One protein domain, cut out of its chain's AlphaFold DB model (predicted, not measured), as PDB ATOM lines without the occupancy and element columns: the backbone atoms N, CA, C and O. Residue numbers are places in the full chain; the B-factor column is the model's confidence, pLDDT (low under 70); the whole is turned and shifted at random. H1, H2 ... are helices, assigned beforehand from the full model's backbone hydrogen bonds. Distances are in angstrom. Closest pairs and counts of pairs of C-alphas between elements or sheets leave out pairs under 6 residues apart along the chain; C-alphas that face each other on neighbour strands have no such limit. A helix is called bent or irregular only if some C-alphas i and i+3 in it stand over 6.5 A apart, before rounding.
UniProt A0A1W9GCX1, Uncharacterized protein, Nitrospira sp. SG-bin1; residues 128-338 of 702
ATOM      1  N   GLN A 128     -33.908 -35.221 -10.406       91.62
ATOM      2  CA  GLN A 128     -32.471 -34.976 -10.446       91.62
ATOM      3  C   GLN A 128     -32.108 -33.582  -9.915       91.62
ATOM      4  O   GLN A 128     -32.683 -32.573 -10.349       91.62
ATOM      5  N   PRO A 129     -31.082 -33.486  -9.046       85.94
ATOM      6  CA  PRO A 129     -30.674 -32.220  -8.454       85.94
ATOM      7  C   PRO A 129     -30.255 -31.193  -9.513       85.94
ATOM      8  O   PRO A 129     -29.770 -31.523 -10.600       85.94
ATOM      9  N   SER A 130     -30.428 -29.915  -9.177       79.62
ATOM     10  CA  SER A 130     -29.858 -28.816  -9.954       79.62
ATOM     11  C   SER A 130     -28.385 -28.652  -9.595       79.62
ATOM     12  O   SER A 130     -28.051 -28.566  -8.413       79.62
ATOM     13  N   PHE A 131     -27.515 -28.585 -10.602       76.62
ATOM     14  CA  PHE A 131     -26.095 -28.294 -10.418       76.62
ATOM     15  C   PHE A 131     -25.737 -26.951 -11.060       76.62
ATOM     16  O   PHE A 131     -26.261 -26.659 -12.135       76.62
ATOM     17  N   PRO A 132     -24.847 -26.163 -10.432       78.81
ATOM     18  CA  PRO A 132     -24.176 -25.053 -11.096       78.81
ATOM     19  C   PRO A 132     -23.327 -25.543 -12.275       78.81
ATOM     20  O   PRO A 132     -22.788 -26.658 -12.231       78.81
ATOM     21  N   ASP A 133     -23.154 -24.701 -13.293       77.31
ATOM     22  CA  ASP A 133     -22.377 -25.037 -14.492       77.31
ATOM     23  C   ASP A 133     -20.918 -25.385 -14.156       77.31
ATOM     24  O   ASP A 133     -20.327 -26.275 -14.771       77.31
ATOM     25  N   GLU A 134     -20.339 -24.792 -13.106       81.81
ATOM     26  CA  GLU A 134     -18.979 -25.101 -12.656       81.81
ATOM     27  C   GLU A 134     -18.833 -26.567 -12.229       81.81
ATOM     28  O   GLU A 134     -17.810 -27.204 -12.494       81.81
ATOM     29  N   MET A 135     -19.863 -27.139 -11.597       83.12
ATOM     30  CA  MET A 135     -19.847 -28.551 -11.213       83.12
ATOM     31  C   MET A 135     -19.926 -29.467 -12.434       83.12
ATOM     32  O   MET A 135     -19.321 -30.542 -12.423       83.12
ATOM     33  N   LEU A 136     -20.628 -29.061 -13.491       82.25
ATOM     34  CA  LEU A 136     -20.677 -29.819 -14.740       82.25
ATOM     35  C   LEU A 136     -19.338 -29.795 -15.459       82.25
ATOM     36  O   LEU A 136     -18.862 -30.854 -15.856       82.25
ATOM     37  N   LEU A 137     -18.670 -28.642 -15.515       83.56
ATOM     38  CA  LEU A 137     -17.325 -28.540 -16.085       83.56
ATOM     39  C   LEU A 137     -16.340 -29.495 -15.395       83.56
ATOM     40  O   LEU A 137     -15.587 -30.204 -16.066       83.56
ATOM     41  N   VAL A 138     -16.381 -29.581 -14.060       87.44
ATOM     42  CA  VAL A 138     -15.558 -30.532 -13.290       87.44
ATOM     43  C   VAL A 138     -15.880 -31.983 -13.665       87.44
ATOM     44  O   VAL A 138     -14.968 -32.798 -13.832       87.44
ATOM     45  N   ARG A 139     -17.164 -32.322 -13.824       88.88
ATOM     46  CA  ARG A 139     -17.604 -33.676 -14.199       88.88
ATOM     47  C   ARG A 139     -17.181 -34.040 -15.614       88.88
ATOM     48  O   ARG A 139     -16.602 -35.107 -15.794       88.88
ATOM     49  N   CYS A 140     -17.387 -33.153 -16.585       88.25
ATOM     50  CA  CYS A 140     -16.944 -33.348 -17.962       88.25
ATOM     51  C   CYS A 140     -15.430 -33.579 -18.019       88.25
ATOM     52  O   CYS A 140     -14.984 -34.559 -18.609       88.25
ATOM     53  N   ASN A 141     -14.632 -32.759 -17.325       88.88
ATOM     54  CA  ASN A 141     -13.180 -32.941 -17.272       88.88
ATOM     55  C   ASN A 141     -12.766 -34.271 -16.621       88.88
ATOM     56  O   ASN A 141     -11.834 -34.931 -17.088       88.88
ATOM     57  N   LYS A 142     -13.473 -34.717 -15.576       91.94
ATOM     58  CA  LYS A 142     -13.253 -36.039 -14.972       91.94
ATOM     59  C   LYS A 142     -13.609 -37.177 -15.937       91.94
ATOM     60  O   LYS A 142     -12.906 -38.192 -15.961       91.94
ATOM     61  N   ALA A 143     -14.668 -37.019 -16.725       94.56
ATOM     62  CA  ALA A 143     -15.076 -37.980 -17.744       94.56
ATOM     63  C   ALA A 143     -14.037 -38.068 -18.869       94.56
ATOM     64  O   ALA A 143     -13.611 -39.172 -19.203       94.56
ATOM     65  N   VAL A 144     -13.533 -36.926 -19.358       93.00
ATOM     66  CA  VAL A 144     -12.423 -36.866 -20.326       93.00
ATOM     67  C   VAL A 144     -11.189 -37.571 -19.770       93.00
ATOM     68  O   VAL A 144     -10.642 -38.453 -20.421       93.00
ATOM     69  N   ALA A 145     -10.780 -37.268 -18.535       92.50
ATOM     70  CA  ALA A 145      -9.635 -37.932 -17.907       92.50
ATOM     71  C   ALA A 145      -9.842 -39.449 -17.737       92.50
ATOM     72  O   ALA A 145      -8.893 -40.227 -17.809       92.50
ATOM     73  N   SER A 146     -11.076 -39.896 -17.501       94.06
ATOM     74  CA  SER A 146     -11.397 -41.323 -17.397       94.06
ATOM     75  C   SER A 146     -11.357 -42.008 -18.759       94.06
ATOM     76  O   SER A 146     -10.745 -43.066 -18.872       94.06
ATOM     77  N   TYR A 147     -11.902 -41.371 -19.795       94.00
ATOM     78  CA  TYR A 147     -11.773 -41.827 -21.175       94.00
ATOM     79  C   TYR A 147     -10.303 -41.920 -21.608       94.00
ATOM     80  O   TYR A 147      -9.896 -42.953 -22.127       94.00
ATOM     81  N   MET A 148      -9.488 -40.891 -21.351       90.75
ATOM     82  CA  MET A 148      -8.075 -40.881 -21.755       90.75
ATOM     83  C   MET A 148      -7.279 -41.996 -21.076       90.75
ATOM     84  O   MET A 148      -6.509 -42.672 -21.746       90.75
ATOM     85  N   ARG A 149      -7.526 -42.271 -19.788       90.38
ATOM     86  CA  ARG A 149      -6.907 -43.415 -19.095       90.38
ATOM     87  C   ARG A 149      -7.285 -44.755 -19.722       90.38
ATOM     88  O   ARG A 149      -6.427 -45.617 -19.865       90.38
ATOM     89  N   LEU A 150      -8.556 -44.933 -20.090       88.75
ATOM     90  CA  LEU A 150      -9.003 -46.135 -20.794       88.75
ATOM     91  C   LEU A 150      -8.318 -46.244 -22.166       88.75
ATOM     92  O   LEU A 150      -7.798 -47.299 -22.522       88.75
ATOM     93  N   TYR A 151      -8.269 -45.144 -22.916       87.06
ATOM     94  CA  TYR A 151      -7.625 -45.080 -24.225       87.06
ATOM     95  C   TYR A 151      -6.131 -45.419 -24.146       87.06
ATOM     96  O   TYR A 151      -5.658 -46.287 -24.875       87.06
ATOM     97  N   GLU A 152      -5.392 -44.818 -23.215       84.50
ATOM     98  CA  GLU A 152      -3.974 -45.117 -22.971       84.50
ATOM     99  C   GLU A 152      -3.755 -46.588 -22.597       84.50
ATOM    100  O   GLU A 152      -2.842 -47.220 -23.121       84.50
ATOM    101  N   ALA A 153      -4.625 -47.158 -21.758       80.69
ATOM    102  CA  ALA A 153      -4.546 -48.560 -21.348       80.69
ATOM    103  C   ALA A 153      -4.825 -49.559 -22.486       80.69
ATOM    104  O   ALA A 153      -4.460 -50.724 -22.372       80.69
ATOM    105  N   THR A 154      -5.478 -49.124 -23.564       73.31
ATOM    106  CA  THR A 154      -5.907 -49.982 -24.684       73.31
ATOM    107  C   THR A 154      -5.196 -49.670 -26.001       73.31
ATOM    108  O   THR A 154      -5.464 -50.317 -27.014       73.31
ATOM    109  N   THR A 155      -4.274 -48.702 -26.008       65.62
ATOM    110  CA  THR A 155      -3.500 -48.345 -27.202       65.62
ATOM    111  C   THR A 155      -2.385 -49.393 -27.450       65.62
ATOM    112  O   THR A 155      -1.726 -49.793 -26.491       65.62
ATOM    113  N   PRO A 156      -2.157 -49.863 -28.701       59.00
ATOM    114  CA  PRO A 156      -1.264 -50.995 -29.045       59.00
ATOM    115  C   PRO A 156       0.217 -50.850 -28.602       59.00
ATOM    116  O   PRO A 156       0.641 -49.738 -28.281       59.00
ATOM    117  N   PRO A 157       1.042 -51.936 -28.622       41.94
ATOM    118  CA  PRO A 157       1.157 -52.857 -29.768       41.94
ATOM    119  C   PRO A 157       0.507 -54.248 -29.643       41.94
ATOM    120  O   PRO A 157       0.473 -54.959 -30.641       41.94
ATOM    121  N   LEU A 158      -0.030 -54.659 -28.492       48.00
ATOM    122  CA  LEU A 158      -0.675 -55.975 -28.344       48.00
ATOM    123  C   LEU A 158      -1.965 -55.834 -27.533       48.00
ATOM    124  O   LEU A 158      -1.917 -55.493 -26.355       48.00
ATOM    125  N   VAL A 159      -3.110 -56.096 -28.169       56.41
ATOM    126  CA  VAL A 159      -4.394 -56.249 -27.474       56.41
ATOM    127  C   VAL A 159      -4.291 -57.504 -26.614       56.41
ATOM    128  O   VAL A 159      -4.337 -58.619 -27.128       56.41
ATOM    129  N   GLN A 160      -4.058 -57.329 -25.313       63.72
ATOM    130  CA  GLN A 160      -4.020 -58.451 -24.380       63.72
ATOM    131  C   GLN A 160      -5.463 -58.862 -24.025       63.72
ATOM    132  O   GLN A 160      -6.309 -57.976 -23.844       63.72
ATOM    133  N   PRO A 161      -5.786 -60.165 -23.920       67.31
ATOM    134  CA  PRO A 161      -7.144 -60.627 -23.618       67.31
ATOM    135  C   PRO A 161      -7.747 -60.019 -22.344       67.31
ATOM    136  O   PRO A 161      -8.958 -59.814 -22.268       67.31
ATOM    137  N   GLU A 162      -6.916 -59.686 -21.355       74.06
ATOM    138  CA  GLU A 162      -7.329 -59.094 -20.078       74.06
ATOM    139  C   GLU A 162      -7.872 -57.663 -20.242       74.06
ATOM    140  O   GLU A 162      -8.616 -57.181 -19.393       74.06
ATOM    141  N   LEU A 163      -7.541 -56.985 -21.347       78.50
ATOM    142  CA  LEU A 163      -7.984 -55.621 -21.655       78.50
ATOM    143  C   LEU A 163      -9.285 -55.584 -22.470       78.50
ATOM    144  O   LEU A 163      -9.804 -54.502 -22.752       78.50
ATOM    145  N   LYS A 164      -9.842 -56.743 -22.848       78.81
ATOM    146  CA  LYS A 164     -11.013 -56.839 -23.731       78.81
ATOM    147  C   LYS A 164     -12.231 -56.087 -23.191       78.81
ATOM    148  O   LYS A 164     -12.890 -55.393 -23.961       78.81
ATOM    149  N   SER A 165     -12.512 -56.167 -21.888       85.19
ATOM    150  CA  SER A 165     -13.619 -55.416 -21.275       85.19
ATOM    151  C   SER A 165     -13.426 -53.904 -21.410       85.19
ATOM    152  O   SER A 165     -14.355 -53.201 -21.802       85.19
ATOM    153  N   LEU A 166     -12.205 -53.403 -21.199       87.56
ATOM    154  CA  LEU A 166     -11.877 -51.982 -21.349       87.56
ATOM    155  C   LEU A 166     -12.017 -51.519 -22.805       87.56
ATOM    156  O   LEU A 166     -12.549 -50.439 -23.060       87.56
ATOM    157  N   ILE A 167     -11.600 -52.348 -23.766       85.00
ATOM    158  CA  ILE A 167     -11.773 -52.076 -25.201       85.00
ATOM    159  C   ILE A 167     -13.259 -51.991 -25.553       85.00
ATOM    160  O   ILE A 167     -13.671 -51.061 -26.251       85.00
ATOM    161  N   ILE A 168     -14.076 -52.920 -25.049       87.44
ATOM    162  CA  ILE A 168     -15.529 -52.891 -25.247       87.44
ATOM    163  C   ILE A 168     -16.109 -51.597 -24.664       87.44
ATOM    164  O   ILE A 168     -16.809 -50.878 -25.375       87.44
ATOM    165  N   MET A 169     -15.758 -51.239 -23.424       91.88
ATOM    166  CA  MET A 169     -16.235 -50.013 -22.771       91.88
ATOM    167  C   MET A 169     -15.899 -48.746 -23.565       91.88
ATOM    168  O   MET A 169     -16.773 -47.907 -23.783       91.88
ATOM    169  N   ILE A 170     -14.657 -48.597 -24.035       91.56
ATOM    170  CA  ILE A 170     -14.240 -47.441 -24.846       91.56
ATOM    171  C   ILE A 170     -15.070 -47.351 -26.117       91.56
ATOM    172  O   ILE A 170     -15.551 -46.275 -26.474       91.56
ATOM    173  N   ASN A 171     -15.267 -48.475 -26.800       89.88
ATOM    174  CA  ASN A 171     -16.024 -48.479 -28.038       89.88
ATOM    175  C   ASN A 171     -17.522 -48.240 -27.815       89.88
ATOM    176  O   ASN A 171     -18.149 -47.579 -28.645       89.88
ATOM    177  N   GLN A 172     -18.080 -48.677 -26.683       94.00
ATOM    178  CA  GLN A 172     -19.436 -48.322 -26.259       94.00
ATOM    179  C   GLN A 172     -19.559 -46.815 -25.975       94.00
ATOM    180  O   GLN A 172     -20.496 -46.190 -26.472       94.00
ATOM    181  N   ILE A 173     -18.591 -46.193 -25.281       95.19
ATOM    182  CA  ILE A 173     -18.542 -44.726 -25.098       95.19
ATOM    183  C   ILE A 173     -18.553 -44.032 -26.464       95.19
ATOM    184  O   ILE A 173     -19.376 -43.155 -26.721       95.19
ATOM    185  N   LEU A 174     -17.671 -44.450 -27.375       91.25
ATOM    186  CA  LEU A 174     -17.576 -43.869 -28.714       91.25
ATOM    187  C   LEU A 174     -18.858 -44.070 -29.533       91.25
ATOM    188  O   LEU A 174     -19.211 -43.185 -30.312       91.25
ATOM    189  N   ALA A 175     -19.567 -45.189 -29.371       91.62
ATOM    190  CA  ALA A 175     -20.857 -45.417 -30.017       91.62
ATOM    191  C   ALA A 175     -21.907 -44.393 -29.576       91.62
ATOM    192  O   ALA A 175     -22.532 -43.780 -30.445       91.62
ATOM    193  N   TRP A 176     -22.031 -44.138 -28.270       94.06
ATOM    194  CA  TRP A 176     -22.942 -43.125 -27.727       94.06
ATOM    195  C   TRP A 176     -22.580 -41.705 -28.171       94.06
ATOM    196  O   TRP A 176     -23.450 -40.945 -28.593       94.06
ATOM    197  N   LEU A 177     -21.294 -41.346 -28.165       92.12
ATOM    198  CA  LEU A 177     -20.858 -40.029 -28.642       92.12
ATOM    199  C   LEU A 177     -21.148 -39.843 -30.135       92.12
ATOM    200  O   LEU A 177     -21.694 -38.820 -30.542       92.12
ATOM    201  N   ASN A 178     -20.832 -40.840 -30.962       86.88
ATOM    202  CA  ASN A 178     -21.072 -40.747 -32.400       86.88
ATOM    203  C   ASN A 178     -22.562 -40.693 -32.728       86.88
ATOM    204  O   ASN A 178     -22.949 -39.921 -33.604       86.88
ATOM    205  N   ILE A 179     -23.403 -41.457 -32.018       86.81
ATOM    206  CA  ILE A 179     -24.846 -41.377 -32.236       86.81
ATOM    207  C   ILE A 179     -25.464 -40.118 -31.642       86.81
ATOM    208  O   ILE A 179     -26.566 -39.813 -32.047       86.81
ATOM    209  N   ALA A 180     -24.832 -39.369 -30.744       89.31
ATOM    210  CA  ALA A 180     -25.410 -38.119 -30.242       89.31
ATOM    211  C   ALA A 180     -24.985 -36.908 -31.084       89.31
ATOM    212  O   ALA A 180     -25.813 -36.080 -31.457       89.31
ATOM    213  N   ILE A 181     -23.687 -36.805 -31.381       85.06
ATOM    214  CA  ILE A 181     -23.061 -35.573 -31.890       85.06
ATOM    215  C   ILE A 181     -22.152 -35.803 -33.112       85.06
ATOM    216  O   ILE A 181     -21.532 -34.862 -33.610       85.06
ATOM    217  N   GLY A 182     -22.063 -37.045 -33.606       80.81
ATOM    218  CA  GLY A 182     -21.199 -37.430 -34.725       80.81
ATOM    219  C   GLY A 182     -19.700 -37.358 -34.405       80.81
ATOM    220  O   GLY A 182     -19.270 -36.784 -33.402       80.81
ATOM    221  N   ALA A 183     -18.858 -37.898 -35.294       74.81
ATOM    222  CA  ALA A 183     -17.403 -37.718 -35.175       74.81
ATOM    223  C   ALA A 183     -17.001 -36.233 -35.286       74.81
ATOM    224  O   ALA A 183     -15.956 -35.823 -34.775       74.81
ATOM    225  N   TYR A 184     -17.873 -35.440 -35.914       74.88
ATOM    226  CA  TYR A 184     -17.716 -34.022 -36.165       74.88
ATOM    227  C   TYR A 184     -17.547 -33.188 -34.893       74.88
ATOM    228  O   TYR A 184     -16.635 -32.372 -34.829       74.88
ATOM    229  N   LEU A 185     -18.344 -33.419 -33.846       83.12
ATOM    230  CA  LEU A 185     -18.197 -32.715 -32.562       83.12
ATOM    231  C   LEU A 185     -17.472 -33.557 -31.503       83.12
ATOM    232  O   LEU A 185     -16.961 -33.011 -30.525       83.12
ATOM    233  N   ARG A 186     -17.332 -34.875 -31.716       87.00
ATOM    234  CA  ARG A 186     -16.652 -35.792 -30.785       87.00
ATOM    235  C   ARG A 186     -15.260 -35.320 -30.370       87.00
ATOM    236  O   ARG A 186     -14.920 -35.401 -29.196       87.00
ATOM    237  N   GLY A 187     -14.451 -34.835 -31.315       83.69
ATOM    238  CA  GLY A 187     -13.088 -34.379 -31.011       83.69
ATOM    239  C   GLY A 187     -13.048 -33.237 -29.991       83.69
ATOM    240  O   GLY A 187     -12.152 -33.202 -29.158       83.69
ATOM    241  N   ILE A 188     -14.049 -32.352 -30.007       87.69
ATOM    242  CA  ILE A 188     -14.175 -31.249 -29.045       87.69
ATOM    243  C   ILE A 188     -14.520 -31.808 -27.663       87.69
ATOM    244  O   ILE A 188     -13.860 -31.483 -26.684       87.69
ATOM    245  N   VAL A 189     -15.492 -32.721 -27.594       89.19
ATOM    246  CA  VAL A 189     -15.945 -33.330 -26.333       89.19
ATOM    247  C   VAL A 189     -14.858 -34.147 -25.634       89.19
ATOM    248  O   VAL A 189     -14.816 -34.185 -24.408       89.19
ATOM    249  N   LEU A 190     -13.973 -34.786 -26.402       89.75
ATOM    250  CA  LEU A 190     -12.858 -35.576 -25.875       89.75
ATOM    251  C   LEU A 190     -11.610 -34.738 -25.551       89.75
ATOM    252  O   LEU A 190     -10.638 -35.286 -25.034       89.75
ATOM    253  N   THR A 191     -11.610 -33.438 -25.854       88.44
ATOM    254  CA  THR A 191     -10.462 -32.569 -25.582       88.44
ATOM    255  C   THR A 191     -10.529 -32.040 -24.147       88.44
ATOM    256  O   THR A 191     -11.520 -31.404 -23.779       88.44
ATOM    257  N   PRO A 192      -9.498 -32.267 -23.313       84.25
ATOM    258  CA  PRO A 192      -9.467 -31.701 -21.970       84.25
ATOM    259  C   PRO A 192      -9.284 -30.181 -22.034       84.25
ATOM    260  O   PRO A 192      -8.462 -29.690 -22.805       84.25
ATOM    261  N   PHE A 193      -9.976 -29.447 -21.165       83.62
ATOM    262  CA  PHE A 193      -9.805 -27.999 -21.012       83.62
ATOM    263  C   PHE A 193      -9.366 -27.681 -19.580       83.62
ATOM    264  O   PHE A 193      -9.958 -28.155 -18.608       83.62
ATOM    265  N   ARG A 194      -8.287 -26.910 -19.432       81.38
ATOM    266  CA  ARG A 194      -7.668 -26.593 -18.132       81.38
ATOM    267  C   ARG A 194      -7.880 -25.138 -17.733       81.38
ATOM    268  O   ARG A 194      -7.784 -24.816 -16.552       81.38
ATOM    269  N   THR A 195      -8.163 -24.277 -18.704       84.75
ATOM    270  CA  THR A 195      -8.356 -22.840 -18.517       84.75
ATOM    271  C   THR A 195      -9.674 -22.367 -19.145       84.75
ATOM    272  O   THR A 195     -10.191 -23.022 -20.053       84.75
ATOM    273  N   PRO A 196     -10.217 -21.211 -18.717       84.94
ATOM    274  CA  PRO A 196     -11.345 -20.576 -19.402       84.94
ATOM    275  C   PRO A 196     -11.077 -20.302 -20.893       84.94
ATOM    276  O   PRO A 196     -11.987 -20.426 -21.705       84.94
ATOM    277  N   GLN A 197      -9.825 -20.006 -21.265       88.31
ATOM    278  CA  GLN A 197      -9.431 -19.773 -22.659       88.31
ATOM    279  C   GLN A 197      -9.538 -21.041 -23.517       88.31
ATOM    280  O   GLN A 197      -9.940 -20.976 -24.681       88.31
ATOM    281  N   ASP A 198      -9.201 -22.203 -22.947       87.38
ATOM    282  CA  ASP A 198      -9.367 -23.492 -23.627       87.38
ATOM    283  C   ASP A 198     -10.851 -23.735 -23.924       87.38
ATOM    284  O   ASP A 198     -11.213 -24.116 -25.036       87.38
ATOM    285  N   LEU A 199     -11.720 -23.458 -22.945       86.81
ATOM    286  CA  LEU A 199     -13.166 -23.604 -23.093       86.81
ATOM    287  C   LEU A 199     -13.727 -22.665 -24.170       86.81
ATOM    288  O   LEU A 199     -14.509 -23.106 -25.011       86.81
ATOM    289  N   GLU A 200     -13.305 -21.400 -24.194       89.06
ATOM    290  CA  GLU A 200     -13.694 -20.428 -25.227       89.06
ATOM    291  C   GLU A 200     -13.239 -20.868 -26.629       89.06
ATOM    292  O   GLU A 200     -13.994 -20.771 -27.599       89.06
ATOM    293  N   THR A 201     -12.033 -21.432 -26.734       90.50
ATOM    294  CA  THR A 201     -11.497 -21.968 -27.995       90.50
ATOM    295  C   THR A 201     -12.335 -23.145 -28.494       90.50
ATOM    296  O   THR A 201     -12.742 -23.167 -29.655       90.50
ATOM    297  N   LEU A 202     -12.644 -24.106 -27.619       90.38
ATOM    298  CA  LEU A 202     -13.491 -25.257 -27.946       90.38
ATOM    299  C   LEU A 202     -14.913 -24.831 -28.336       90.38
ATOM    300  O   LEU A 202     -15.469 -25.368 -29.293       90.38
ATOM    301  N   THR A 203     -15.462 -23.834 -27.641       90.62
ATOM    302  CA  THR A 203     -16.774 -23.230 -27.926       90.62
ATOM    303  C   THR A 203     -16.783 -22.597 -29.318       90.62
ATOM    304  O   THR A 203     -17.645 -22.906 -30.135       90.62
ATOM    305  N   SER A 204     -15.764 -21.796 -29.642       89.56
ATOM    306  CA  SER A 204     -15.610 -21.167 -30.962       89.56
ATOM    307  C   SER A 204     -15.450 -22.208 -32.075       89.56
ATOM    308  O   SER A 204     -16.022 -22.081 -33.156       89.56
ATOM    309  N   MET A 205     -14.703 -23.287 -31.814       88.19
ATOM    310  CA  MET A 205     -14.583 -24.409 -32.747       88.19
ATOM    311  C   MET A 205     -15.919 -25.122 -32.969       88.19
ATOM    312  O   MET A 205     -16.190 -25.539 -34.093       88.19
ATOM    313  N   ALA A 206     -16.738 -25.280 -31.928       88.69
ATOM    314  CA  ALA A 206     -18.066 -25.868 -32.044       88.69
ATOM    315  C   ALA A 206     -18.996 -24.977 -32.876       88.69
ATOM    316  O   ALA A 206     -19.650 -25.490 -33.779       88.69
ATOM    317  N   GLU A 207     -18.996 -23.660 -32.645       86.81
ATOM    318  CA  GLU A 207     -19.764 -22.685 -33.436       86.81
ATOM    319  C   GLU A 207     -19.390 -22.738 -34.924       86.81
ATOM    320  O   GLU A 207     -20.265 -22.887 -35.777       86.81
ATOM    321  N   LEU A 208     -18.089 -22.693 -35.240       84.88
ATOM    322  CA  LEU A 208     -17.589 -22.805 -36.616       84.88
ATOM    323  C   LEU A 208     -18.028 -24.112 -37.273       84.88
ATOM    324  O   LEU A 208     -18.434 -24.131 -38.434       84.88
ATOM    325  N   ARG A 209     -17.951 -25.205 -36.513       82.31
ATOM    326  CA  ARG A 209     -18.378 -26.520 -36.968       82.31
ATOM    327  C   ARG A 209     -19.871 -26.515 -37.274       82.31
ATOM    328  O   ARG A 209     -20.233 -26.842 -38.395       82.31
ATOM    329  N   ILE A 210     -20.723 -26.086 -36.341       79.19
ATOM    330  CA  ILE A 210     -22.184 -26.001 -36.519       79.19
ATOM    331  C   ILE A 210     -22.552 -25.134 -37.736       79.19
ATOM    332  O   ILE A 210     -23.409 -25.524 -38.525       79.19
ATOM    333  N   ALA A 211     -21.881 -24.001 -37.940       79.94
ATOM    334  CA  ALA A 211     -22.124 -23.133 -39.093       79.94
ATOM    335  C   ALA A 211     -21.737 -23.794 -40.430       79.94
ATOM    336  O   ALA A 211     -22.453 -23.658 -41.422       79.94
ATOM    337  N   ALA A 212     -20.636 -24.554 -40.465       77.94
ATOM    338  CA  ALA A 212     -20.217 -25.280 -41.665       77.94
ATOM    339  C   ALA A 212     -21.229 -26.363 -42.074       77.94
ATOM    340  O   ALA A 212     -21.469 -26.560 -43.263       77.94
ATOM    341  N   VAL A 213     -21.873 -27.014 -41.097       73.31
ATOM    342  CA  VAL A 213     -23.011 -27.920 -41.339       73.31
ATOM    343  C   VAL A 213     -24.093 -27.204 -42.107       73.31
ATOM    344  O   VAL A 213     -24.540 -27.681 -43.150       73.31
ATOM    345  N   ALA A 214     -24.517 -26.070 -41.547       71.50
ATOM    346  CA  ALA A 214     -25.639 -25.330 -42.050       71.50
ATOM    347  C   ALA A 214     -25.322 -24.924 -43.480       71.50
ATOM    348  O   ALA A 214     -26.062 -25.342 -44.346       71.50
ATOM    349  N   GLY A 215     -24.184 -24.281 -43.756       65.62
ATOM    350  CA  GLY A 215     -23.804 -23.787 -45.087       65.62
ATOM    351  C   GLY A 215     -23.537 -24.826 -46.192       65.62
ATOM    352  O   GLY A 215     -23.368 -24.419 -47.338       65.62
ATOM    353  N   SER A 216     -23.500 -26.130 -45.893       61.28
ATOM    354  CA  SER A 216     -23.047 -27.184 -46.827       61.28
ATOM    355  C   SER A 216     -24.096 -27.743 -47.808       61.28
ATOM    356  O   SER A 216     -23.743 -28.543 -48.668       61.28
ATOM    357  N   GLY A 217     -25.372 -27.372 -47.673       56.50
ATOM    358  CA  GLY A 217     -26.502 -28.004 -48.386       56.50
ATOM    359  C   GLY A 217     -27.197 -27.176 -49.479       56.50
ATOM    360  O   GLY A 217     -27.085 -25.945 -49.497       56.50
ATOM    361  N   ASP A 218     -27.950 -27.889 -50.322       57.38
ATOM    362  CA  ASP A 218     -28.913 -27.405 -51.327       57.38
ATOM    363  C   ASP A 218     -30.148 -26.715 -50.690       57.38
ATOM    364  O   ASP A 218     -30.229 -26.593 -49.466       57.38
ATOM    365  N   ASP A 219     -31.125 -26.282 -51.505       61.34
ATOM    366  CA  ASP A 219     -32.405 -25.641 -51.116       61.34
ATOM    367  C   ASP A 219     -33.369 -26.558 -50.297       61.34
ATOM    368  O   ASP A 219     -34.593 -26.428 -50.375       61.34
ATOM    369  N   ASP A 220     -32.848 -27.503 -49.504       69.38
ATOM    370  CA  ASP A 220     -33.627 -28.366 -48.605       69.38
ATOM    371  C   ASP A 220     -34.156 -27.556 -47.402       69.38
ATOM    372  O   ASP A 220     -33.359 -27.045 -46.602       69.38
ATOM    373  N   PRO A 221     -35.488 -27.460 -47.212       67.38
ATOM    374  CA  PRO A 221     -36.088 -26.637 -46.163       67.38
ATOM    375  C   PRO A 221     -35.709 -27.057 -44.734       67.38
ATOM    376  O   PRO A 221     -35.805 -26.223 -43.831       67.38
ATOM    377  N   PHE A 222     -35.285 -28.309 -44.504       77.50
ATOM    378  CA  PHE A 222     -34.964 -28.825 -43.165       77.50
ATOM    379  C   PHE A 222     -33.588 -29.507 -43.055       77.50
ATOM    380  O   PHE A 222     -33.300 -30.128 -42.031       77.50
ATOM    381  N   LEU A 223     -32.712 -29.319 -44.052       75.12
ATOM    382  CA  LEU A 223     -31.292 -29.713 -44.030       75.12
ATOM    383  C   LEU A 223     -31.035 -31.216 -43.838       75.12
ATOM    384  O   LEU A 223     -30.037 -31.606 -43.226       75.12
ATOM    385  N   GLN A 224     -31.903 -32.074 -44.365       75.56
ATOM    386  CA  GLN A 224     -31.808 -33.518 -44.214       75.56
ATOM    387  C   GLN A 224     -30.485 -34.082 -44.738       75.56
ATOM    388  O   GLN A 224     -29.777 -34.763 -43.992       75.56
ATOM    389  N   THR A 225     -30.113 -33.768 -45.977       73.06
ATOM    390  CA  THR A 225     -28.892 -34.309 -46.598       73.06
ATOM    391  C   THR A 225     -27.629 -33.827 -45.877       73.06
ATOM    392  O   THR A 225     -26.729 -34.622 -45.598       73.06
ATOM    393  N   SER A 226     -27.579 -32.549 -45.478       75.12
ATOM    394  CA  SER A 226     -26.466 -31.999 -44.691       75.12
ATOM    395  C   SER A 226     -26.322 -32.702 -43.338       75.12
ATOM    396  O   SER A 226     -25.207 -33.033 -42.924       75.12
ATOM    397  N   LEU A 227     -27.438 -32.974 -42.654       76.12
ATOM    398  CA  LEU A 227     -27.444 -33.681 -41.374       76.12
ATOM    399  C   LEU A 227     -26.957 -35.122 -41.526       76.12
ATOM    400  O   LEU A 227     -26.017 -35.522 -40.833       76.12
ATOM    401  N   VAL A 228     -27.513 -35.880 -42.473       76.56
ATOM    402  CA  VAL A 228     -27.075 -37.256 -42.761       76.56
ATOM    403  C   VAL A 228     -25.584 -37.297 -43.077       76.56
ATOM    404  O   VAL A 228     -24.859 -38.130 -42.520       76.56
ATOM    405  N   GLY A 229     -25.106 -36.383 -43.917       72.12
ATOM    406  CA  GLY A 229     -23.713 -36.345 -44.314       72.12
ATOM    407  C   GLY A 229     -22.764 -36.206 -43.126       72.12
ATOM    408  O   GLY A 229     -21.862 -37.020 -42.908       72.12
ATOM    409  N   MET A 230     -23.006 -35.236 -42.259       72.69
ATOM    410  CA  MET A 230     -22.170 -35.052 -41.075       72.69
ATOM    411  C   MET A 230     -22.085 -36.262 -40.153       72.69
ATOM    412  O   MET A 230     -21.011 -36.571 -39.636       72.69
ATOM    413  N   TYR A 231     -23.212 -36.930 -39.903       75.75
ATOM    414  CA  TYR A 231     -23.250 -38.052 -38.969       75.75
ATOM    415  C   TYR A 231     -22.469 -39.256 -39.485       75.75
ATOM    416  O   TYR A 231     -22.000 -40.074 -38.696       75.75
ATOM    417  N   ASN A 232     -22.290 -39.319 -40.802       75.56
ATOM    418  CA  ASN A 232     -21.530 -40.350 -41.483       75.56
ATOM    419  C   ASN A 232     -20.098 -39.909 -41.836       75.56
ATOM    420  O   ASN A 232     -19.298 -40.724 -42.292       75.56
ATOM    421  N   THR A 233     -19.732 -38.651 -41.568       70.50
ATOM    422  CA  THR A 233     -18.393 -38.113 -41.837       70.50
ATOM    423  C   THR A 233     -17.415 -38.481 -40.717       70.50
ATOM    424  O   THR A 233     -17.656 -38.198 -39.545       70.50
ATOM    425  N   THR A 234     -16.266 -39.074 -41.062       62.91
ATOM    426  CA  THR A 234     -15.217 -39.479 -40.098       62.91
ATOM    427  C   THR A 234     -14.075 -38.473 -39.946       62.91
ATOM    428  O   THR A 234     -13.325 -38.556 -38.969       62.91
ATOM    429  N   ARG A 235     -13.921 -37.525 -40.880       60.31
ATOM    430  CA  ARG A 235     -12.855 -36.508 -40.877       60.31
ATOM    431  C   ARG A 235     -13.396 -35.137 -41.273       60.31
ATOM    432  O   ARG A 235     -14.103 -35.019 -42.264       60.31
ATOM    433  N   PHE A 236     -13.016 -34.105 -40.520       53.91
ATOM    434  CA  PHE A 236     -13.286 -32.713 -40.876       53.91
ATOM    435  C   PHE A 236     -12.070 -32.108 -41.574       53.91
ATOM    436  O   PHE A 236     -10.972 -32.121 -41.015       53.91
ATOM    437  N   GLN A 237     -12.284 -31.554 -42.763       58.56
ATOM    438  CA  GLN A 237     -11.367 -30.617 -43.399       58.56
ATOM    439  C   GLN A 237     -12.133 -29.305 -43.626       58.56
ATOM    440  O   GLN A 237     -13.151 -29.348 -44.308       58.56
ATOM    441  N   PRO A 238     -11.694 -28.172 -43.043       49.09
ATOM    442  CA  PRO A 238     -12.417 -26.896 -43.115       49.09
ATOM    443  C   PRO A 238     -12.712 -26.419 -44.541       49.09
ATOM    444  O   PRO A 238     -13.749 -25.809 -44.772       49.09
ATOM    445  N   ASP A 239     -11.819 -26.741 -45.481       48.88
ATOM    446  CA  ASP A 239     -11.841 -26.217 -46.850       48.88
ATOM    447  C   ASP A 239     -12.304 -27.244 -47.897       48.88
ATOM    448  O   ASP A 239     -12.254 -26.965 -49.096       48.88
ATOM    449  N   GLN A 240     -12.728 -28.445 -47.480       48.12
ATOM    450  CA  GLN A 240     -13.255 -29.455 -48.400       48.12
ATOM    451  C   GLN A 240     -14.719 -29.764 -48.086       48.12
ATOM    452  O   GLN A 240     -15.054 -29.977 -46.917       48.12
ATOM    453  N   PRO A 241     -15.593 -29.841 -49.107       49.69
ATOM    454  CA  PRO A 241     -16.935 -30.364 -48.906       49.69
ATOM    455  C   PRO A 241     -16.824 -31.765 -48.300       49.69
ATOM    456  O   PRO A 241     -16.012 -32.584 -48.741       49.69
ATOM    457  N   SER A 242     -17.603 -32.029 -47.251       51.91
ATOM    458  CA  SER A 242     -17.634 -33.336 -46.602       51.91
ATOM    459  C   SER A 242     -18.070 -34.389 -47.619       51.91
ATOM    460  O   SER A 242     -19.242 -34.471 -47.969       51.91
ATOM    461  N   SER A 243     -17.116 -35.181 -48.106       46.94
ATOM    462  CA  SER A 243     -17.396 -36.371 -48.902       46.94
ATOM    463  C   SER A 243     -17.989 -37.423 -47.978       46.94
ATOM    464  O   SER A 243     -17.318 -37.940 -47.079       46.94
ATOM    465  N   THR A 244     -19.267 -37.706 -48.165       57.59
ATOM    466  CA  THR A 244     -19.964 -38.755 -47.436       57.59
ATOM    467  C   THR A 244     -20.025 -39.960 -48.340       57.59
ATOM    468  O   THR A 244     -20.555 -39.878 -49.447       57.59
ATOM    469  N   GLY A 245     -19.462 -41.080 -47.881       59.78
ATOM    470  CA  GLY A 245     -19.695 -42.360 -48.538       59.78
ATOM    471  C   GLY A 245     -21.201 -42.637 -48.658       59.78
ATOM    472  O   GLY A 245     -21.993 -42.020 -47.936       59.78
ATOM    473  N   PRO A 246     -21.612 -43.546 -49.555       67.06
ATOM    474  CA  PRO A 246     -23.020 -43.874 -49.727       67.06
ATOM    475  C   PRO A 246     -23.645 -44.278 -48.385       67.06
ATOM    476  O   PRO A 246     -23.061 -45.038 -47.608       67.06
ATOM    477  N   THR A 247     -24.826 -43.740 -48.104       73.50
ATOM    478  CA  THR A 247     -25.642 -44.107 -46.948       73.50
ATOM    479  C   THR A 247     -26.735 -45.067 -47.392       73.50
ATOM    480  O   THR A 247     -27.265 -44.973 -48.497       73.50
ATOM    481  N   HIS A 248     -27.086 -46.001 -46.513       73.50
ATOM    482  CA  HIS A 248     -28.247 -46.857 -46.689       73.50
ATOM    483  C   HIS A 248     -29.267 -46.509 -45.604       73.50
ATOM    484  O   HIS A 248     -28.996 -46.674 -44.412       73.50
ATOM    485  N   SER A 249     -30.428 -45.974 -45.997       75.69
ATOM    486  CA  SER A 249     -31.445 -45.456 -45.065       75.69
ATOM    487  C   SER A 249     -30.872 -44.470 -44.026       75.69
ATOM    488  O   SER A 249     -31.191 -44.552 -42.840       75.69
ATOM    489  N   GLY A 250     -29.986 -43.559 -44.440       76.56
ATOM    490  CA  GLY A 250     -29.303 -42.598 -43.560       76.56
ATOM    491  C   GLY A 250     -28.129 -43.153 -42.733       76.56
ATOM    492  O   GLY A 250     -27.448 -42.378 -42.054       76.56
ATOM    493  N   GLN A 251     -27.842 -44.461 -42.791       82.06
ATOM    494  CA  GLN A 251     -26.696 -45.077 -42.108       82.06
ATOM    495  C   GLN A 251     -25.531 -45.334 -43.082       82.06
ATOM    496  O   GLN A 251     -25.647 -46.122 -44.020       82.06
ATOM    497  N   GLY A 252     -24.385 -44.698 -42.856       79.88
ATOM    498  CA  GLY A 252     -23.126 -44.961 -43.561       79.88
ATOM    499  C   GLY A 252     -22.266 -46.029 -42.875       79.88
ATOM    500  O   GLY A 252     -22.588 -46.506 -41.787       79.88
ATOM    501  N   GLU A 253     -21.124 -46.366 -43.478       79.56
ATOM    502  CA  GLU A 253     -20.217 -47.438 -43.020       79.56
ATOM    503  C   GLU A 253     -19.836 -47.350 -41.529       79.56
ATOM    504  O   GLU A 253     -19.681 -48.365 -40.849       79.56
ATOM    505  N   VAL A 254     -19.735 -46.136 -40.983       78.88
ATOM    506  CA  VAL A 254     -19.333 -45.888 -39.587       78.88
ATOM    507  C   VAL A 254     -20.234 -46.557 -38.548       78.88
ATOM    508  O   VAL A 254     -19.790 -46.778 -37.419       78.88
ATOM    509  N   TRP A 255     -21.485 -46.866 -38.903       84.88
ATOM    510  CA  TRP A 255     -22.458 -47.519 -38.027       84.88
ATOM    511  C   TRP A 255     -22.125 -48.995 -37.794       84.88
ATOM    512  O   TRP A 255     -22.355 -49.497 -36.694       84.88
ATOM    513  N   ARG A 256     -21.502 -49.663 -38.774       85.31
ATOM    514  CA  ARG A 256     -21.079 -51.075 -38.714       85.31
ATOM    515  C   ARG A 256     -20.266 -51.374 -37.460       85.31
ATOM    516  O   ARG A 256     -20.565 -52.303 -36.716       85.31
ATOM    517  N   GLU A 257     -19.244 -50.559 -37.210       79.88
ATOM    518  CA  GLU A 257     -18.378 -50.715 -36.040       79.88
ATOM    519  C   GLU A 257     -19.157 -50.529 -34.737       79.88
ATOM    520  O   GLU A 257     -18.921 -51.241 -33.766       79.88
ATOM    521  N   ARG A 258     -20.110 -49.589 -34.702       86.50
ATOM    522  CA  ARG A 258     -20.881 -49.295 -33.485       86.50
ATOM    523  C   ARG A 258     -21.761 -50.470 -33.110       86.50
ATOM    524  O   ARG A 258     -21.728 -50.893 -31.958       86.50
ATOM    525  N   TRP A 259     -22.451 -51.052 -34.083       88.94
ATOM    526  CA  TRP A 259     -23.232 -52.267 -33.880       88.94
ATOM    527  C   TRP A 259     -22.368 -53.453 -33.439       88.94
ATOM    528  O   TRP A 259     -22.730 -54.158 -32.493       88.94
ATOM    529  N   GLY A 260     -21.199 -53.639 -34.059       84.69
ATOM    530  CA  GLY A 260     -20.263 -54.705 -33.690       84.69
ATOM    531  C   GLY A 260     -19.784 -54.619 -32.235       84.69
ATOM    532  O   GLY A 260     -19.720 -55.637 -31.545       84.69
ATOM    533  N   TRP A 261     -19.505 -53.410 -31.737       86.06
ATOM    534  CA  TRP A 261     -19.053 -53.206 -30.356       86.06
ATOM    535  C   TRP A 261     -20.182 -53.211 -29.322       86.06
ATOM    536  O   TRP A 261     -19.993 -53.735 -28.227       86.06
ATOM    537  N   LEU A 262     -21.363 -52.677 -29.653       89.50
ATOM    538  CA  LEU A 262     -22.529 -52.684 -28.754       89.50
ATOM    539  C   LEU A 262     -23.071 -54.093 -28.489       89.50
ATOM    540  O   LEU A 262     -23.686 -54.326 -27.453       89.50
ATOM    541  N   THR A 263     -22.831 -55.027 -29.408       88.94
ATOM    542  CA  THR A 263     -23.218 -56.436 -29.255       88.94
ATOM    543  C   THR A 263     -22.220 -57.294 -28.506       88.94
ATOM    544  O   THR A 263     -22.518 -58.453 -28.218       88.94
ATOM    545  N   GLN A 264     -21.041 -56.760 -28.182       85.31
ATOM    546  CA  GLN A 264     -20.132 -57.485 -27.309       85.31
ATOM    547  C   GLN A 264     -20.692 -57.476 -25.890       85.31
ATOM    548  O   GLN A 264     -20.901 -56.414 -25.300       85.31
ATOM    549  N   ASP A 265     -20.907 -58.672 -25.346       82.62
ATOM    550  CA  ASP A 265     -21.275 -58.831 -23.946       82.62
ATOM    551  C   ASP A 265     -20.162 -58.264 -23.047       82.62
ATOM    552  O   ASP A 265     -18.975 -58.553 -23.217       82.62
ATOM    553  N   ALA A 266     -20.575 -57.448 -22.082       87.88
ATOM    554  CA  ALA A 266     -19.749 -56.894 -21.018       87.88
ATOM    555  C   ALA A 266     -20.474 -57.095 -19.684       87.88
ATOM    556  O   ALA A 266     -21.685 -57.333 -19.666       87.88
ATOM    557  N   ALA A 267     -19.760 -56.982 -18.563       93.00
ATOM    558  CA  ALA A 267     -20.423 -56.968 -17.265       93.00
ATOM    559  C   ALA A 267     -21.406 -55.774 -17.192       93.00
ATOM    560  O   ALA A 267     -21.089 -54.703 -17.722       93.00
ATOM    561  N   PRO A 268     -22.571 -55.911 -16.524       95.31
ATOM    562  CA  PRO A 268     -23.531 -54.812 -16.396       95.31
ATOM    563  C   PRO A 268     -22.901 -53.518 -15.864       95.31
ATOM    564  O   PRO A 268     -23.203 -52.437 -16.364       95.31
ATOM    565  N   GLU A 269     -21.967 -53.626 -14.913       95.06
ATOM    566  CA  GLU A 269     -21.270 -52.474 -14.326       95.06
ATOM    567  C   GLU A 269     -20.283 -51.796 -15.285       95.06
ATOM    568  O   GLU A 269     -20.151 -50.570 -15.270       95.06
ATOM    569  N   ASP A 270     -19.626 -52.563 -16.158       94.88
ATOM    570  CA  ASP A 270     -18.726 -52.030 -17.187       94.88
ATOM    571  C   ASP A 270     -19.533 -51.254 -18.235       94.88
ATOM    572  O   ASP A 270     -19.222 -50.100 -18.547       94.88
ATOM    573  N   ALA A 271     -20.633 -51.849 -18.714       95.69
ATOM    574  CA  ALA A 271     -21.570 -51.205 -19.634       95.69
ATOM    575  C   ALA A 271     -22.188 -49.939 -19.017       95.69
ATOM    576  O   ALA A 271     -22.260 -48.888 -19.659       95.69
ATOM    577  N   ARG A 272     -22.580 -50.004 -17.739       96.31
ATOM    578  CA  ARG A 272     -23.117 -48.862 -16.995       96.31
ATOM    579  C   ARG A 272     -22.073 -47.758 -16.837       96.31
ATOM    580  O   ARG A 272     -22.380 -46.591 -17.059       96.31
ATOM    581  N   THR A 273     -20.829 -48.107 -16.523       96.12
ATOM    582  CA  THR A 273     -19.717 -47.148 -16.432       96.12
ATOM    583  C   THR A 273     -19.449 -46.469 -17.777       96.12
ATOM    584  O   THR A 273     -19.238 -45.256 -17.817       96.12
ATOM    585  N   ALA A 274     -19.509 -47.215 -18.884       96.75
ATOM    586  CA  ALA A 274     -19.401 -46.653 -20.228       96.75
ATOM    587  C   ALA A 274     -20.525 -45.638 -20.520       96.75
ATOM    588  O   ALA A 274     -20.243 -44.542 -21.008       96.75
ATOM    589  N   ILE A 275     -21.776 -45.953 -20.157       97.31
ATOM    590  CA  ILE A 275     -22.910 -45.017 -20.263       97.31
ATOM    591  C   ILE A 275     -22.671 -43.759 -19.420       97.31
ATOM    592  O   ILE A 275     -22.817 -42.655 -19.938       97.31
ATOM    593  N   ILE A 276     -22.254 -43.906 -18.159       96.69
ATOM    594  CA  ILE A 276     -21.990 -42.782 -17.247       96.69
ATOM    595  C   ILE A 276     -20.941 -41.832 -17.836       96.69
ATOM    596  O   ILE A 276     -21.149 -40.618 -17.880       96.69
ATOM    597  N   ILE A 277     -19.815 -42.374 -18.315       97.19
ATOM    598  CA  ILE A 277     -18.750 -41.568 -18.923       97.19
ATOM    599  C   ILE A 277     -19.287 -40.846 -20.163       97.19
ATOM    600  O   ILE A 277     -19.082 -39.642 -20.304       97.19
ATOM    601  N   ALA A 278     -20.012 -41.548 -21.038       97.31
ATOM    602  CA  ALA A 278     -20.607 -40.940 -22.222       97.31
ATOM    603  C   ALA A 278     -21.620 -39.835 -21.865       97.31
ATOM    604  O   ALA A 278     -21.564 -38.758 -22.450       97.31
ATOM    605  N   ALA A 279     -22.488 -40.038 -20.874       96.75
ATOM    606  CA  ALA A 279     -23.484 -39.055 -20.444       96.75
ATOM    607  C   ALA A 279     -22.847 -37.772 -19.896       96.75
ATOM    608  O   ALA A 279     -23.323 -36.670 -20.175       96.75
ATOM    609  N   GLN A 280     -21.757 -37.899 -19.136       94.75
ATOM    610  CA  GLN A 280     -20.996 -36.754 -18.631       94.75
ATOM    611  C   GLN A 280     -20.285 -36.003 -19.759       94.75
ATOM    612  O   GLN A 280     -20.232 -34.777 -19.748       94.75
ATOM    613  N   LEU A 281     -19.755 -36.725 -20.749       95.25
ATOM    614  CA  LEU A 281     -19.150 -36.135 -21.941       95.25
ATOM    615  C   LEU A 281     -20.189 -35.404 -22.809       95.25
ATOM    616  O   LEU A 281     -19.907 -34.336 -23.342       95.25
ATOM    617  N   LEU A 282     -21.405 -35.934 -22.924       94.06
ATOM    618  CA  LEU A 282     -22.493 -35.325 -23.696       94.06
ATOM    619  C   LEU A 282     -23.082 -34.061 -23.051       94.06
ATOM    620  O   LEU A 282     -23.622 -33.219 -23.761       94.06
ATOM    621  N   ALA A 283     -22.915 -33.879 -21.740       89.88
ATOM    622  CA  ALA A 283     -23.260 -32.644 -21.032       89.88
ATOM    623  C   ALA A 283     -22.176 -31.548 -21.134       89.88
ATOM    624  O   ALA A 283     -22.132 -30.635 -20.311       89.88
ATOM    625  N   ASN A 284     -21.267 -31.629 -22.114       88.94
ATOM    626  CA  ASN A 284     -20.172 -30.674 -22.258       88.94
ATOM    627  C   ASN A 284     -20.673 -29.295 -22.728       88.94
ATOM    628  O   ASN A 284     -21.158 -29.130 -23.852       88.94
ATOM    629  N   VAL A 285     -20.488 -28.295 -21.863       88.38
ATOM    630  CA  VAL A 285     -20.887 -26.891 -22.066       88.38
ATOM    631  C   VAL A 285     -20.286 -26.289 -23.346       88.38
ATOM    632  O   VAL A 285     -20.955 -25.507 -24.016       88.38
ATOM    633  N   ALA A 286     -19.087 -26.718 -23.760       88.00
ATOM    634  CA  ALA A 286     -18.443 -26.258 -24.996       88.00
ATOM    635  C   ALA A 286     -19.217 -26.632 -26.273       88.00
ATOM    636  O   ALA A 286     -18.969 -26.057 -27.327       88.00
ATOM    637  N   ILE A 287     -20.121 -27.613 -26.198       89.06
ATOM    638  CA  ILE A 287     -21.016 -28.002 -27.296       89.06
ATOM    639  C   ILE A 287     -22.429 -27.480 -27.055       89.06
ATOM    640  O   ILE A 287     -23.048 -26.925 -27.960       89.06
ATOM    641  N   VAL A 288     -22.941 -27.652 -25.837       90.25
ATOM    642  CA  VAL A 288     -24.335 -27.329 -25.515       90.25
ATOM    643  C   VAL A 288     -24.609 -25.830 -25.612       90.25
ATOM    644  O   VAL A 288     -25.607 -25.452 -26.225       90.25
ATOM    645  N   SER A 289     -23.736 -24.974 -25.074       88.94
ATOM    646  CA  SER A 289     -23.965 -23.524 -25.094       88.94
ATOM    647  C   SER A 289     -23.989 -22.951 -26.517       88.94
ATOM    648  O   SER A 289     -24.962 -22.271 -26.848       88.94
ATOM    649  N   PRO A 290     -23.029 -23.279 -27.412       90.19
ATOM    650  CA  PRO A 290     -23.125 -22.932 -28.832       90.19
ATOM    651  C   PRO A 290     -24.421 -23.381 -29.493       90.19
ATOM    652  O   PRO A 290     -25.040 -22.597 -30.200       90.19
ATOM    653  N   LEU A 291     -24.872 -24.613 -29.247       91.44
ATOM    654  CA  LEU A 291     -26.111 -25.116 -29.840       91.44
ATOM    655  C   LEU A 291     -27.339 -24.326 -29.372       91.44
ATOM    656  O   LEU A 291     -28.180 -23.966 -30.193       91.44
ATOM    657  N   ILE A 292     -27.439 -24.021 -28.077       91.62
ATOM    658  CA  ILE A 292     -28.535 -23.214 -27.520       91.62
ATOM    659  C   ILE A 292     -28.520 -21.804 -28.116       91.62
ATOM    660  O   ILE A 292     -29.555 -21.313 -28.573       91.62
ATOM    661  N   LYS A 293     -27.343 -21.174 -28.170       89.62
ATOM    662  CA  LYS A 293     -27.151 -19.846 -28.759       89.62
ATOM    663  C   LYS A 293     -27.518 -19.832 -30.244       89.62
ATOM    664  O   LYS A 293     -28.286 -18.972 -30.672       89.62
ATOM    665  N   THR A 294     -27.033 -20.799 -31.024       89.69
ATOM    666  CA  THR A 294     -27.318 -20.916 -32.461       89.69
ATOM    667  C   THR A 294     -28.797 -21.193 -32.731       89.69
ATOM    668  O   THR A 294     -29.368 -20.595 -33.645       89.69
ATOM    669  N   ALA A 295     -29.458 -22.010 -31.904       89.94
ATOM    670  CA  ALA A 295     -30.903 -22.237 -31.985       89.94
ATOM    671  C   ALA A 295     -31.715 -20.935 -31.826       89.94
ATOM    672  O   ALA A 295     -32.788 -20.807 -32.417       89.94
ATOM    673  N   GLY A 296     -31.190 -19.956 -31.081       85.88
ATOM    674  CA  GLY A 296     -31.795 -18.635 -30.882       85.88
ATOM    675  C   GLY A 296     -31.536 -17.609 -31.995       85.88
ATOM    676  O   GLY A 296     -32.072 -16.503 -31.923       85.88
ATOM    677  N   THR A 297     -30.732 -17.932 -33.012       84.94
ATOM    678  CA  THR A 297     -30.369 -16.984 -34.082       84.94
ATOM    679  C   THR A 297     -31.525 -16.697 -35.047       84.94
ATOM    680  O   THR A 297     -32.482 -17.459 -35.152       84.94
ATOM    681  N   ALA A 298     -31.429 -15.585 -35.788       81.06
ATOM    682  CA  ALA A 298     -32.406 -15.223 -36.822       81.06
ATOM    683  C   ALA A 298     -32.284 -16.069 -38.107       81.06
ATOM    684  O   ALA A 298     -33.200 -16.083 -38.928       81.06
ATOM    685  N   SER A 299     -31.156 -16.757 -38.301       86.38
ATOM    686  CA  SER A 299     -30.938 -17.651 -39.438       86.38
ATOM    687  C   SER A 299     -31.755 -18.927 -39.243       86.38
ATOM    688  O   SER A 299     -31.426 -19.761 -38.401       86.38
ATOM    689  N   GLN A 300     -32.823 -19.102 -40.029       84.12
ATOM    690  CA  GLN A 300     -33.665 -20.305 -39.974       84.12
ATOM    691  C   GLN A 300     -32.847 -21.580 -40.208       84.12
ATOM    692  O   GLN A 300     -33.093 -22.605 -39.574       84.12
ATOM    693  N   ARG A 301     -31.851 -21.498 -41.094       83.12
ATOM    694  CA  ARG A 301     -30.956 -22.597 -41.448       83.12
ATOM    695  C   ARG A 301     -30.112 -23.043 -40.252       83.12
ATOM    696  O   ARG A 301     -30.161 -24.208 -39.861       83.12
ATOM    697  N   ASP A 302     -29.406 -22.102 -39.629       85.12
ATOM    698  CA  ASP A 302     -28.541 -22.389 -38.477       85.12
ATOM    699  C   ASP A 302     -29.368 -22.826 -37.264       85.12
ATOM    700  O   ASP A 302     -29.019 -23.791 -36.580       85.12
ATOM    701  N   SER A 303     -30.509 -22.166 -37.036       87.25
ATOM    702  CA  SER A 303     -31.448 -22.515 -35.969       87.25
ATOM    703  C   SER A 303     -31.982 -23.942 -36.135       87.25
ATOM    704  O   SER A 303     -31.942 -24.724 -35.185       87.25
ATOM    705  N   THR A 304     -32.391 -24.332 -37.348       86.88
ATOM    706  CA  THR A 304     -32.867 -25.696 -37.644       86.88
ATOM    707  C   THR A 304     -31.781 -26.731 -37.369       86.88
ATOM    708  O   THR A 304     -32.031 -27.693 -36.642       86.88
ATOM    709  N   ALA A 305     -30.560 -26.520 -37.873       85.25
ATOM    710  CA  ALA A 305     -29.443 -27.434 -37.632       85.25
ATOM    711  C   ALA A 305     -29.160 -27.605 -36.128       85.25
ATOM    712  O   ALA A 305     -29.038 -28.732 -35.638       85.25
ATOM    713  N   ALA A 306     -29.115 -26.502 -35.376       89.69
ATOM    714  CA  ALA A 306     -28.877 -26.525 -33.938       89.69
ATOM    715  C   ALA A 306     -29.998 -27.235 -33.160       89.69
ATOM    716  O   ALA A 306     -29.712 -28.066 -32.293       89.69
ATOM    717  N   LEU A 307     -31.268 -26.982 -33.496       90.75
ATOM    718  CA  LEU A 307     -32.416 -27.665 -32.888       90.75
ATOM    719  C   LEU A 307     -32.383 -29.178 -33.140       90.75
ATOM    720  O   LEU A 307     -32.665 -29.954 -32.227       90.75
ATOM    721  N   CYS A 308     -31.986 -29.612 -34.336       87.06
ATOM    722  CA  CYS A 308     -31.865 -31.034 -34.663       87.06
ATOM    723  C   CYS A 308     -30.761 -31.720 -33.845       87.06
ATOM    724  O   CYS A 308     -30.968 -32.816 -33.320       87.06
ATOM    725  N   TYR A 309     -29.619 -31.053 -33.656       88.69
ATOM    726  CA  TYR A 309     -28.559 -31.526 -32.760       88.69
ATOM    727  C   TYR A 309     -29.017 -31.614 -31.301       88.69
ATOM    728  O   TYR A 309     -28.781 -32.632 -30.648       88.69
ATOM    729  N   LEU A 310     -29.697 -30.583 -30.791       92.31
ATOM    730  CA  LEU A 310     -30.232 -30.574 -29.426       92.31
ATOM    731  C   LEU A 310     -31.246 -31.699 -29.215       92.31
ATOM    732  O   LEU A 310     -31.144 -32.449 -28.246       92.31
ATOM    733  N   ARG A 311     -32.180 -31.873 -30.152       92.44
ATOM    734  CA  ARG A 311     -33.141 -32.981 -30.159       92.44
ATOM    735  C   ARG A 311     -32.455 -34.335 -30.084       92.44
ATOM    736  O   ARG A 311     -32.807 -35.168 -29.254       92.44
ATOM    737  N   ARG A 312     -31.454 -34.557 -30.931       90.50
ATOM    738  CA  ARG A 312     -30.696 -35.807 -30.966       90.50
ATOM    739  C   ARG A 312     -29.961 -36.072 -29.652       90.50
ATOM    740  O   ARG A 312     -30.002 -37.194 -29.141       90.50
ATOM    741  N   LEU A 313     -29.337 -35.043 -29.082       93.12
ATOM    742  CA  LEU A 313     -28.669 -35.104 -27.783       93.12
ATOM    743  C   LEU A 313     -29.648 -35.490 -26.664       93.12
ATOM    744  O   LEU A 313     -29.368 -36.411 -25.898       93.12
ATOM    745  N   LEU A 314     -30.818 -34.848 -26.616       94.88
ATOM    746  CA  LEU A 314     -31.882 -35.139 -25.649       94.88
ATOM    747  C   LEU A 314     -32.396 -36.576 -25.771       94.88
ATOM    748  O   LEU A 314     -32.465 -37.289 -24.772       94.88
ATOM    749  N   LEU A 315     -32.720 -37.025 -26.987       94.81
ATOM    750  CA  LEU A 315     -33.223 -38.380 -27.234       94.81
ATOM    751  C   LEU A 315     -32.177 -39.442 -26.879       94.81
ATOM    752  O   LEU A 315     -32.519 -40.472 -26.297       94.81
ATOM    753  N   THR A 316     -30.902 -39.161 -27.157       95.75
ATOM    754  CA  THR A 316     -29.795 -40.051 -26.794       95.75
ATOM    755  C   THR A 316     -29.639 -40.152 -25.279       95.75
ATOM    756  O   THR A 316     -29.657 -41.257 -24.741       95.75
ATOM    757  N   LEU A 317     -29.573 -39.019 -24.571       97.31
ATOM    758  CA  LEU A 317     -29.484 -39.001 -23.106       97.31
ATOM    759  C   LEU A 317     -30.702 -39.660 -22.447       97.31
ATOM    760  O   LEU A 317     -30.558 -40.336 -21.431       97.31
ATOM    761  N   ARG A 318     -31.893 -39.530 -23.041       97.12
ATOM    762  CA  ARG A 318     -33.117 -40.186 -22.565       97.12
ATOM    763  C   ARG A 318     -33.053 -41.707 -22.700       97.12
ATOM    764  O   ARG A 318     -33.384 -42.415 -21.749       97.12
ATOM    765  N   ALA A 319     -32.606 -42.216 -23.846       97.44
ATOM    766  CA  ALA A 319     -32.400 -43.651 -24.042       97.44
ATOM    767  C   ALA A 319     -31.289 -44.196 -23.123       97.44
ATOM    768  O   ALA A 319     -31.445 -45.270 -22.542       97.44
ATOM    769  N   MET A 320     -30.210 -43.431 -22.922       98.25
ATOM    770  CA  MET A 320     -29.131 -43.764 -21.987       98.25
ATOM    771  C   MET A 320     -29.603 -43.784 -20.529       98.25
ATOM    772  O   MET A 320     -29.247 -44.704 -19.804       98.25
ATOM    773  N   ALA A 321     -30.455 -42.844 -20.109       97.88
ATOM    774  CA  ALA A 321     -31.040 -42.817 -18.764       97.88
ATOM    775  C   ALA A 321     -31.866 -44.063 -18.463       97.88
ATOM    776  O   ALA A 321     -31.745 -44.643 -17.384       97.88
ATOM    777  N   TRP A 322     -32.650 -44.514 -19.440       98.12
ATOM    778  CA  TRP A 322     -33.352 -45.784 -19.337       98.12
ATOM    779  C   TRP A 322     -32.397 -46.980 -19.312       98.12
ATOM    780  O   TRP A 322     -32.586 -47.871 -18.489       98.12
ATOM    781  N   ALA A 323     -31.372 -47.008 -20.169       98.00
ATOM    782  CA  ALA A 323     -30.417 -48.116 -20.216       98.00
ATOM    783  C   ALA A 323     -29.602 -48.222 -18.916       98.00
ATOM    784  O   ALA A 323     -29.410 -49.318 -18.396       98.00
ATOM    785  N   GLU A 324     -29.186 -47.090 -18.347       97.75
ATOM    786  CA  GLU A 324     -28.512 -47.002 -17.048       97.75
ATOM    787  C   GLU A 324     -29.394 -47.516 -15.900       97.75
ATOM    788  O   GLU A 324     -28.895 -48.164 -14.978       97.75
ATOM    789  N   GLU A 325     -30.702 -47.256 -15.956       96.75
ATOM    790  CA  GLU A 325     -31.671 -47.794 -14.997       96.75
ATOM    791  C   GLU A 325     -31.888 -49.300 -15.198       96.75
ATOM    792  O   GLU A 325     -31.857 -50.074 -14.244       96.75
ATOM    793  N   ALA A 326     -32.040 -49.742 -16.447       97.44
ATOM    794  CA  ALA A 326     -32.253 -51.143 -16.791       97.44
ATOM    795  C   ALA A 326     -31.049 -52.029 -16.429       97.44
ATOM    796  O   ALA A 326     -31.240 -53.170 -16.013       97.44
ATOM    797  N   LEU A 327     -29.818 -51.520 -16.529       97.06
ATOM    798  CA  LEU A 327     -28.595 -52.249 -16.161       97.06
ATOM    799  C   LEU A 327     -28.459 -52.514 -14.652       97.06
ATOM    800  O   LEU A 327     -27.640 -53.340 -14.264       97.06
ATOM    801  N   GLN A 328     -29.248 -51.844 -13.808       94.81
ATOM    802  CA  GLN A 328     -29.288 -52.096 -12.360       94.81
ATOM    803  C   GLN A 328     -30.236 -53.241 -11.980       94.81
ATOM    804  O   GLN A 328     -30.305 -53.632 -10.813       94.81
ATOM    805  N   VAL A 329     -31.005 -53.756 -12.938       95.12
ATOM    806  CA  VAL A 329     -31.959 -54.841 -12.714       95.12
ATOM    807  C   VAL A 329     -31.268 -56.184 -12.891       95.12
ATOM    808  O   VAL A 329     -30.460 -56.378 -13.797       95.12
ATOM    809  N   GLU A 330     -31.622 -57.135 -12.031       95.00
ATOM    810  CA  GLU A 330     -31.254 -58.531 -12.219       95.00
ATOM    811  C   GLU A 330     -32.174 -59.158 -13.272       95.00
ATOM    812  O   GLU A 330     -33.364 -59.376 -13.035       95.00
ATOM    813  N   TRP A 331     -31.616 -59.402 -14.452       96.62
ATOM    814  CA  TRP A 331     -32.302 -60.036 -15.570       96.62
ATOM    815  C   TRP A 331     -32.066 -61.543 -15.565       96.62
ATOM    816  O   TRP A 331     -30.963 -62.011 -15.281       96.62
ATOM    817  N   ARG A 332     -33.092 -62.313 -15.929       96.06
ATOM    818  CA  ARG A 332     -32.992 -63.766 -16.085       96.06
ATOM    819  C   ARG A 332     -32.314 -64.139 -17.398       96.06
ATOM    820  O   ARG A 332     -31.480 -65.038 -17.400       96.06
ATOM    821  N   LEU A 333     -32.718 -63.519 -18.510       95.62
ATOM    822  CA  LEU A 333     -32.202 -63.839 -19.848       95.62
ATOM    823  C   LEU A 333     -31.683 -62.627 -20.616       95.62
ATOM    824  O   LEU A 333     -30.799 -62.786 -21.456       95.62
ATOM    825  N   VAL A 334     -32.256 -61.445 -20.390       96.69
ATOM    826  CA  VAL A 334     -31.831 -60.211 -21.069       96.69
ATOM    827  C   VAL A 334     -30.399 -59.859 -20.658       96.69
ATOM    828  O   VAL A 334     -30.087 -59.753 -19.473       96.69
ATOM    829  N   ARG A 335     -29.515 -59.670 -21.639       95.12
ATOM    830  CA  ARG A 335     -28.100 -59.342 -21.418       95.12
ATOM    831  C   ARG A 335     -27.854 -57.833 -21.513       95.12
ATOM    832  O   ARG A 335     -28.636 -57.120 -22.143       95.12
ATOM    833  N   PRO A 336     -26.718 -57.321 -21.004       95.50
ATOM    834  CA  PRO A 336     -26.317 -55.932 -21.230       95.50
ATOM    835  C   PRO A 336     -26.289 -55.536 -22.712       95.50
ATOM    836  O   PRO A 336     -26.790 -54.469 -23.061       95.50
ATOM    837  N   ALA A 337     -25.797 -56.411 -23.598       94.19
ATOM    838  CA  ALA A 337     -25.809 -56.169 -25.043       94.19
ATOM    839  C   ALA A 337     -27.232 -55.965 -25.599       94.19
ATOM    840  O   ALA A 337     -27.432 -55.123 -26.473       94.19
ATOM    841  N   ASP A 338     -28.227 -56.682 -25.061       96.75
ATOM    842  CA  ASP A 338     -29.631 -56.544 -25.453       96.75
ATOM    843  C   ASP A 338     -30.183 -55.165 -25.058       96.75
ATOM    844  O   ASP A 338     -30.787 -54.480 -25.881       96.75
TER     845      ASP A 338
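What this domain is: This is residues 128 to 338 of the 702 residues of an uncharacterized protein of Nitrospira sp. SG-bin1 (UniProt A0A1W9GCX1). A kinked helix, H2, runs through the middle; H6 and H8 lie beside it at small tilts, making a three-helix bundle. H1 crosses H2 and H6, H3 and H7 pack together at one end with the first part of H8, and H4 and H5 pack on H2. The printed part has 211 residues with eight named helices, H1 to H8 in chain order, and no named strand; its class is all helix. It is compact, with a radius of gyration of the C-alphas of 17.7 A, and rounded, spanning 51 by 42 by 37 A.

How they stand to each other: H2, residues 161 to 189, is the hub, touching seven helices. It is irregular, C-alphas 180 and 183 being 9.4 A apart, with a kink of 116 degrees near residue 181. H6, residues 268 to 282, touches it at a shallow tilt of 24 degrees, the same way, closest at the C-alphas of Ile 173 and Ala 278, 5.2 A. H8, residues 300 to 326, touches H2 with residues 309 to 316 alone, opposite ways at a shallow tilt of 26 degrees; the C-alphas of Ala 180 and Leu 313, 5.1 A apart, are closest. H1, residues 133 to 154, touches H6 at a steep tilt of 53 degrees, closest at the C-alphas of Ala 143 and Ile 277, 5.3 A. H3, residues 196 to 215, touches H7, residues 285 to 295, the closest C-alphas being those of Thr 203 and Ala 286, 4.5 A. H4, residues 224 to 232, touches H2 closest at the C-alphas of Gly 182 and Tyr 231, 4.8 A. H5, residues 254 to 262, touches H2 closest at the C-alphas of Ala 175 and Arg 258, 5.2 A. H1 and H3, for instance, are apart. Every O i to N i+4 pair is within hydrogen-bond range in H1, H3, H4, H6 and H8; H2 has 18 of 25, H5 4 of 5 and H7 6 of 7.

Where its parts are: H2 measures 28.8 A from C-alpha 161 at (-7.144, -60.627, -23.618) to C-alpha 189. H8 measures 38.6 A, ending at C-alpha 326 at (-32.253, -51.143, -16.791). H1 measures 31.6 A from C-alpha 133 at (-22.377, -25.037, -14.492), H3 28.7 A and H6 20.8 A.

The domain as a whole: The two C-alphas farthest apart, those of Pro 161 and Ala 298, are 53.6 A apart. The printed part has no cut. The link from H4 to H5, residues 233 to 253, is long. The mean pLDDT of the printed part is 83.7; residues 155 to 161, 215 to 221 and 234 to 246 are under 70.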